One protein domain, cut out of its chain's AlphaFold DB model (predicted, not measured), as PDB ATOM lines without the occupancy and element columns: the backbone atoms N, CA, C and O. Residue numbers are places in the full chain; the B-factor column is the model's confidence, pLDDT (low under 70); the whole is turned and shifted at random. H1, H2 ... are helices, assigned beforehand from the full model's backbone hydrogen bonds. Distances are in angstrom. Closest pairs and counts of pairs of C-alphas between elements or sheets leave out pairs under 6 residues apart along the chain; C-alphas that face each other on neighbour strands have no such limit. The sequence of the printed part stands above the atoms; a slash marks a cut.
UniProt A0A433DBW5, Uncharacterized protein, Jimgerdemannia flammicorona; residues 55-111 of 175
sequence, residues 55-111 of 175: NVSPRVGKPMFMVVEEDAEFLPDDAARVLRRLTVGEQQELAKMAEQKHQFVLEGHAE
ATOM      1  N   ASN A  55     -27.700  11.641  22.209       79.06
ATOM      2  CA  ASN A  55     -28.978  12.301  22.460       79.06
ATOM      3  C   ASN A  55     -28.939  13.733  21.907       79.06
ATOM      4  O   ASN A  55     -28.288  14.611  22.475       79.06
ATOM      5  N   VAL A  56     -29.641  13.970  20.797       76.75
ATOM      6  CA  VAL A  56     -29.799  15.304  20.204       76.75
ATOM      7  C   VAL A  56     -30.857  16.066  20.993       76.75
ATOM      8  O   VAL A  56     -32.053  15.960  20.726       76.75
ATOM      9  N   SER A  57     -30.425  16.827  21.997       80.88
ATOM     10  CA  SER A  57     -31.299  17.782  22.669       80.88
ATOM     11  C   SER A  57     -31.309  19.102  21.892       80.88
ATOM     12  O   SER A  57     -30.245  19.665  21.605       80.88
ATOM     13  N   PRO A  58     -32.490  19.632  21.524       78.44
ATOM     14  CA  PRO A  58     -32.553  20.929  20.877       78.44
ATOM     15  C   PRO A  58     -32.025  21.983  21.850       78.44
ATOM     16  O   PRO A  58     -32.408  22.029  23.021       78.44
ATOM     17  N   ARG A  59     -31.142  22.859  21.366       76.75
ATOM     18  CA  ARG A  59     -30.589  23.955  22.169       76.75
ATOM     19  C   ARG A  59     -31.656  25.027  22.387       76.75
ATOM     20  O   ARG A  59     -31.653  26.053  21.709       76.75
ATOM     21  N   VAL A  60     -32.589  24.799  23.301       73.31
ATOM     22  CA  VAL A  60     -33.642  25.767  23.628       73.31
ATOM     23  C   VAL A  60     -33.019  26.991  24.307       73.31
ATOM     24  O   VAL A  60     -32.238  26.880  25.248       73.31
ATOM     25  N   GLY A  61     -33.259  28.168  23.722       80.44
ATOM     26  CA  GLY A  61     -32.776  29.446  24.246       80.44
ATOM     27  C   GLY A  61     -33.772  30.052  25.231       80.44
ATOM     28  O   GLY A  61     -34.566  29.346  25.845       80.44
ATOM     29  N   LYS A  62     -33.768  31.383  25.343       88.81
ATOM     30  CA  LYS A  62     -34.860  32.094  26.016       88.81
ATOM     31  C   LYS A  62     -36.168  31.862  25.239       88.81
ATOM     32  O   LYS A  62     -36.117  31.892  24.007       88.81
ATOM     33  N   PRO A  63     -37.306  31.642  25.920       89.38
ATOM     34  CA  PRO A  63     -38.593  31.538  25.245       89.38
ATOM     35  C   PRO A  63     -38.898  32.851  24.514       89.38
ATOM     36  O   PRO A  63     -38.633  33.933  25.040       89.38
ATOM     37  N   MET A  64     -39.431  32.745  23.298       87.81
ATOM     38  CA  MET A  64     -39.914  33.882  22.517       87.81
ATOM     39  C   MET A  64     -41.397  33.694  22.242       87.81
ATOM     40  O   MET A  64     -41.832  32.595  21.911       87.81
ATOM     41  N   PHE A  65     -42.147  34.780  22.375       91.75
ATOM     42  CA  PHE A  65     -43.574  34.823  22.099       91.75
ATOM     43  C   PHE A  65     -43.793  35.756  20.915       91.75
ATOM     44  O   PHE A  65     -43.200  36.834  20.856       91.75
ATOM     45  N   MET A  66     -44.623  35.324  19.974       88.00
ATOM     46  CA  MET A  66     -44.997  36.090  18.795       88.00
ATOM     47  C   MET A  66     -46.513  36.042  18.679       88.00
ATOM     48  O   MET A  66     -47.117  35.004  18.944       88.00
ATOM     49  N   VAL A  67     -47.117  37.169  18.321       93.25
ATOM     50  CA  VAL A  67     -48.543  37.208  18.008       93.25
ATOM     51  C   VAL A  67     -48.712  36.642  16.603       93.25
ATOM     52  O   VAL A  67     -48.013  37.064  15.682       93.25
ATOM     53  N   VAL A  68     -49.598  35.663  16.468       92.62
ATOM     54  CA  VAL A  68     -49.950  35.003  15.208       92.62
ATOM     55  C   VAL A  68     -51.440  35.244  14.979       92.62
ATOM     56  O   VAL A  68     -52.193  35.364  15.947       92.62
ATOM     57  N   GLU A  69     -51.851  35.380  13.722       94.25
ATOM     58  CA  GLU A  69     -53.268  35.485  13.362       94.25
ATOM     59  C   GLU A  69     -54.011  34.199  13.745       94.25
ATOM     60  O   GLU A  69     -53.465  33.105  13.625       94.25
ATOM     61  N   GLU A  70     -55.250  34.326  14.221       93.00
ATOM     62  CA  GLU A  70     -56.013  33.197  14.781       93.00
ATOM     63  C   GLU A  70     -56.318  32.110  13.742       93.00
ATOM     64  O   GLU A  70     -56.353  30.927  14.080       93.00
ATOM     65  N   ASP A  71     -56.475  32.506  12.479       93.31
ATOM     66  CA  ASP A  71     -56.778  31.604  11.366       93.31
ATOM     67  C   ASP A  71     -55.518  31.008  10.709       93.31
ATOM     68  O   ASP A  71     -55.620  30.171   9.810       93.31
ATOM     69  N   ALA A  72     -54.321  31.436  11.124       90.69
ATOM     70  CA  ALA A  72     -53.065  30.971  10.550       90.69
ATOM     71  C   ALA A  72     -52.510  29.760  11.318       90.69
ATOM     72  O   ALA A  72     -52.273  29.810  12.526       90.69
ATOM     73  N   GLU A  73     -52.228  28.669  10.602       94.00
ATOM     74  CA  GLU A  73     -51.540  27.509  11.173       94.00
ATOM     75  C   GLU A  73     -50.049  27.810  11.365       94.00
ATOM     76  O   GLU A  73     -49.346  28.178  10.425       94.00
ATOM     77  N   PHE A  74     -49.549  27.636  12.590       93.44
ATOM     78  CA  PHE A  74     -48.135  27.831  12.906       93.44
ATOM     79  C   PHE A  74     -47.390  26.493  12.884       93.44
ATOM     80  O   PHE A  74     -47.515  25.684  13.809       93.44
ATOM     81  N   LEU A  75     -46.608  26.254  11.829       93.81
ATOM     82  CA  LEU A  75     -45.891  24.994  11.635       93.81
ATOM     83  C   LEU A  75     -44.499  24.999  12.299       93.81
ATOM     84  O   LEU A  75     -43.923  26.058  12.572       93.81
ATOM     85  N   PRO A  76     -43.894  23.816  12.532       91.06
ATOM     86  CA  PRO A  76     -42.526  23.715  13.047       91.06
ATOM     87  C   PRO A  76     -41.489  24.455  12.187       91.06
ATOM     88  O   PRO A  76     -40.506  24.976  12.721       91.06
ATOM     89  N   ASP A  77     -41.726  24.539  10.879       91.69
ATOM     90  CA  ASP A  77     -40.864  25.245   9.927       91.69
ATOM     91  C   ASP A  77     -40.914  26.766  10.122       91.69
ATOM     92  O   ASP A  77     -39.892  27.450  10.007       91.69
ATOM     93  N   ASP A  78     -42.077  27.304  10.494       92.38
ATOM     94  CA  ASP A  78     -42.229  28.723  10.812       92.38
ATOM     95  C   ASP A  78     -41.512  29.058  12.119       92.38
ATOM     96  O   ASP A  78     -40.779  30.049  12.199       92.38
ATOM     97  N   ALA A  79     -41.609  28.176  13.118       89.88
ATOM     98  CA  ALA A  79     -40.839  28.292  14.353       89.88
ATOM     99  C   ALA A  79     -39.325  28.270  14.080       89.88
ATOM    100  O   ALA A  79     -38.579  29.102  14.603       89.88
ATOM    101  N   ALA A  80     -38.862  27.354  13.228       90.31
ATOM    102  CA  ALA A  80     -37.468  27.252  12.810       90.31
ATOM    103  C   ALA A  80     -36.989  28.536  12.106       90.31
ATOM    104  O   ALA A  80     -35.919  29.068  12.433       90.31
ATOM    105  N   ARG A  81     -37.820  29.105  11.221       90.75
ATOM    106  CA  ARG A  81     -37.554  30.367  10.517       90.75
ATOM    107  C   ARG A  81     -37.444  31.553  11.475       90.75
ATOM    108  O   ARG A  81     -36.478  32.312  11.387       90.75
ATOM    109  N   VAL A  82     -38.376  31.684  12.420       90.31
ATOM    110  CA  VAL A  82     -38.366  32.746  13.444       90.31
ATOM    111  C   VAL A  82     -37.130  32.631  14.339       90.31
ATOM    112  O   VAL A  82     -36.463  33.626  14.626       90.31
ATOM    113  N   LEU A  83     -36.772  31.410  14.743       88.31
ATOM    114  CA  LEU A  83     -35.608  31.150  15.589       88.31
ATOM    115  C   LEU A  83     -34.270  31.202  14.834       88.31
ATOM    116  O   LEU A  83     -33.223  31.179  15.486       88.31
ATOM    117  N   ARG A  84     -34.290  31.275  13.492       88.56
ATOM    118  CA  ARG A  84     -33.123  31.137  12.598       88.56
ATOM    119  C   ARG A  84     -32.326  29.860  12.886       88.56
ATOM    120  O   ARG A  84     -31.102  29.892  13.023       88.56
ATOM    121  N   ARG A  85     -33.031  28.743  13.060       87.81
ATOM    122  CA  ARG A  85     -32.468  27.434  13.420       87.81
ATOM    123  C   ARG A  85     -33.047  26.346  12.530       87.81
ATOM    124  O   ARG A  85     -34.103  26.536  11.950       87.81
ATOM    125  N   LEU A  86     -32.356  25.211  12.464       88.06
ATOM    126  CA  LEU A  86     -32.879  23.999  11.834       88.06
ATOM    127  C   LEU A  86     -34.017  23.412  12.664       88.06
ATOM    128  O   LEU A  86     -34.019  23.535  13.896       88.06
ATOM    129  N   THR A  87     -34.926  22.722  11.990       90.00
ATOM    130  CA  THR A  87     -35.989  21.957  12.639       90.00
ATOM    131  C   THR A  87     -35.407  20.793  13.445       90.00
ATOM    132  O   THR A  87     -34.272  20.355  13.240       90.00
ATOM    133  N   VAL A  88     -36.179  20.273  14.401       87.75
ATOM    134  CA  VAL A  88     -35.739  19.129  15.217       87.75
ATOM    135  C   VAL A  88     -35.536  17.881  14.348       87.75
ATOM    136  O   VAL A  88     -34.579  17.143  14.575       87.75
ATOM    137  N   GLY A  89     -36.387  17.677  13.335       87.12
ATOM    138  CA  GLY A  89     -36.266  16.561  12.393       87.12
ATOM    139  C   GLY A  89     -34.942  16.597  11.632       87.12
ATOM    140  O   GLY A  89     -34.170  15.641  11.692       87.12
ATOM    141  N   GLU A  90     -34.610  17.740  11.032       88.75
ATOM    142  CA  GLU A  90     -33.344  17.924  10.308       88.75
ATOM    143  C   GLU A  90     -32.119  17.740  11.216       88.75
ATOM    144  O   GLU A  90     -31.117  17.148  10.813       88.75
ATOM    145  N   GLN A  91     -32.180  18.212  12.467       87.00
ATOM    146  CA  GLN A  91     -31.089  18.020  13.431       87.00
ATOM    147  C   GLN A  91     -30.851  16.538  13.745       87.00
ATOM    148  O   GLN A  91     -29.700  16.106  13.841       87.00
ATOM    149  N   GLN A  92     -31.922  15.756  13.894       86.44
ATOM    150  CA  GLN A  92     -31.824  14.317  14.136       86.44
ATOM    151  C   GLN A  92     -31.270  13.574  12.920       86.44
ATOM    152  O   GLN A  92     -30.436  12.684  13.073       86.44
ATOM    153  N   GLU A  93     -31.694  13.937  11.713       87.19
ATOM    154  CA  GLU A  93     -31.187  13.332  10.479       87.19
ATOM    155  C   GLU A  93     -29.704  13.626  10.263       87.19
ATOM    156  O   GLU A  93     -28.923  12.713   9.986       87.19
ATOM    157  N   LEU A  94     -29.280  14.874  10.472       86.00
ATOM    158  CA  LEU A  94     -27.868  15.245  10.410       86.00
ATOM    159  C   LEU A  94     -27.033  14.489  11.446       86.00
ATOM    160  O   LEU A  94     -25.924  14.057  11.131       86.00
ATOM    161  N   ALA A  95     -27.559  14.295  12.658       83.56
ATOM    162  CA  ALA A  95     -26.886  13.505  13.683       83.56
ATOM    163  C   ALA A  95     -26.733  12.038  13.258       83.56
ATOM    164  O   ALA A  95     -25.622  11.517  13.306       83.56
ATOM    165  N   LYS A  96     -27.795  11.409  12.736       83.50
ATOM    166  CA  LYS A  96     -27.739  10.038  12.198       83.50
ATOM    167  C   LYS A  96     -26.716   9.914  11.067       83.50
ATOM    168  O   LYS A  96     -25.923   8.979  11.045       83.50
ATOM    169  N   MET A  97     -26.693  10.875  10.146       82.94
ATOM    170  CA  MET A  97     -25.741  10.893   9.031       82.94
ATOM    171  C   MET A  97     -24.297  11.095   9.504       82.94
ATOM    172  O   MET A  97     -23.374  10.510   8.938       82.94
ATOM    173  N   ALA A  98     -24.074  11.914  10.534       81.62
ATOM    174  CA  ALA A  98     -22.756  12.083  11.138       81.62
ATOM    175  C   ALA A  98     -22.297  10.803  11.851       81.62
ATOM    176  O   ALA A  98     -21.148  10.397  11.694       81.62
ATOM    177  N   GLU A  99     -23.195  10.142  12.582       77.69
ATOM    178  CA  GLU A  99     -22.933   8.865  13.251       77.69
ATOM    179  C   GLU A  99     -22.566   7.760  12.255       77.69
ATOM    180  O   GLU A  99     -21.585   7.054  12.461       77.69
ATOM    181  N   GLN A 100     -23.276   7.657  11.128       74.88
ATOM    182  CA  GLN A 100     -22.953   6.683  10.081       74.88
ATOM    183  C   GLN A 100     -21.586   6.930   9.427       74.88
ATOM    184  O   GLN A 100     -20.911   5.983   9.027       74.88
ATOM    185  N   LYS A 101     -21.169   8.197   9.301       75.00
ATOM    186  CA  LYS A 101     -19.876   8.567   8.702       75.00
ATOM    187  C   LYS A 101     -18.703   8.337   9.648       75.00
ATOM    188  O   LYS A 101     -17.618   7.977   9.195       75.00
ATOM    189  N   HIS A 102     -18.895   8.559  10.943       66.56
ATOM    190  CA  HIS A 102     -17.876   8.288  11.945       66.56
ATOM    191  C   HIS A 102     -17.967   6.827  12.370       66.56
ATOM    192  O   HIS A 102     -18.619   6.489  13.356       66.56
ATOM    193  N   GLN A 103     -17.290   5.953  11.619       63.34
ATOM    194  CA  GLN A 103     -17.099   4.569  12.032       63.34
ATOM    195  C   GLN A 103     -16.483   4.580  13.434       63.34
ATOM    196  O   GLN A 103     -15.436   5.189  13.651       63.34
ATOM    197  N   PHE A 104     -17.175   3.983  14.403       65.56
ATOM    198  CA  PHE A 104     -16.704   3.928  15.779       65.56
ATOM    199  C   PHE A 104     -15.362   3.189  15.819       65.56
ATOM    200  O   PHE A 104     -15.303   1.976  15.623       65.56
ATOM    201  N   VAL A 105     -14.279   3.933  16.047       68.56
ATOM    202  CA  VAL A 105     -12.949   3.370  16.279       68.56
ATOM    203  C   VAL A 105     -12.727   3.352  17.785       68.56
ATOM    204  O   VAL A 105     -12.723   4.395  18.436       68.56
ATOM    205  N   LEU A 106     -12.544   2.156  18.346       65.88
ATOM    206  CA  LEU A 106     -12.043   1.978  19.708       65.88
ATOM    207  C   LEU A 106     -10.584   2.448  19.762       65.88
ATOM    208  O   LEU A 106      -9.652   1.652  19.624       65.88
ATOM    209  N   GLU A 107     -10.384   3.748  19.958       60.81
ATOM    210  CA  GLU A 107      -9.082   4.319  20.294       60.81
ATOM    211  C   GLU A 107      -8.656   3.783  21.669       60.81
ATOM    212  O   GLU A 107      -9.037   4.295  22.719       60.81
ATOM    213  N   GLY A 108      -7.914   2.676  21.669       51.72
ATOM    214  CA  GLY A 108      -7.419   2.058  22.900       51.72
ATOM    215  C   GLY A 108      -6.965   0.606  22.778       51.72
ATOM    216  O   GLY A 108      -6.229   0.143  23.648       51.72
ATOM    217  N   HIS A 109      -7.351  -0.115  21.718       54.25
ATOM    218  CA  HIS A 109      -7.022  -1.545  21.595       54.25
ATOM    219  C   HIS A 109      -6.463  -1.992  20.240       54.25
ATOM    220  O   HIS A 109      -6.200  -3.181  20.067       54.25
ATOM    221  N   ALA A 110      -6.199  -1.070  19.317       54.72
ATOM    222  CA  ALA A 110      -5.498  -1.377  18.077       54.72
ATOM    223  C   ALA A 110      -4.199  -0.563  17.997       54.72
ATOM    224  O   ALA A 110      -4.241   0.660  18.002       54.72
ATOM    225  N   GLU A 111      -3.076  -1.288  17.916       50.97
ATOM    226  CA  GLU A 111      -1.724  -0.824  17.559       50.97
ATOM    227  C   GLU A 111      -0.989   0.004  18.641       50.97
ATOM    228  O   GLU A 111      -1.302   1.148  18.922       50.97
TER     229      GLU A 111
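Overview. This is residues 55 to 111 of the 175 residues of an uncharacterized protein of Jimgerdemannia flammicorona (UniProt A0A433DBW5). Little regular structure is present: the helix H2 lies along a long, thin rod, with the short helix H1 before it and a long loop, residues 55 to 75, that runs out past H1 and folds back to it. Residues 67 to 75 stick out at one end of the rod and residues 97 to 111, of which 97 to 101 belong to H2, at the other. The printed part has 57 residues, with two named helices, H1 then H2, holding 22 of them, and no named strand; the class is all helix. It is extended, with a radius of gyration of the C-alphas of 18.0 A and spans of 63 by 20 by 15 A.

Along the chain. H2, residues 88 to 101, is 20.1 A long and ends at C-alpha 101 (-19.876, 8.567, 8.702). H1, residues 76 to 83, begins at C-alpha 76 (-42.526, 23.715, 13.047).

Arrangement. H2 and H1 are only just apart, closest 8.5 A, and a tight link of 4 residues joins them. In both, every O i to N i+4 pair is within hydrogen-bond range.

Size, cuts and confidence. The C-alphas of Asp 71 and Glu 111 are farthest apart, 64.2 A. The printed part has no cut. Residues 102 to 111 have pLDDT under 70.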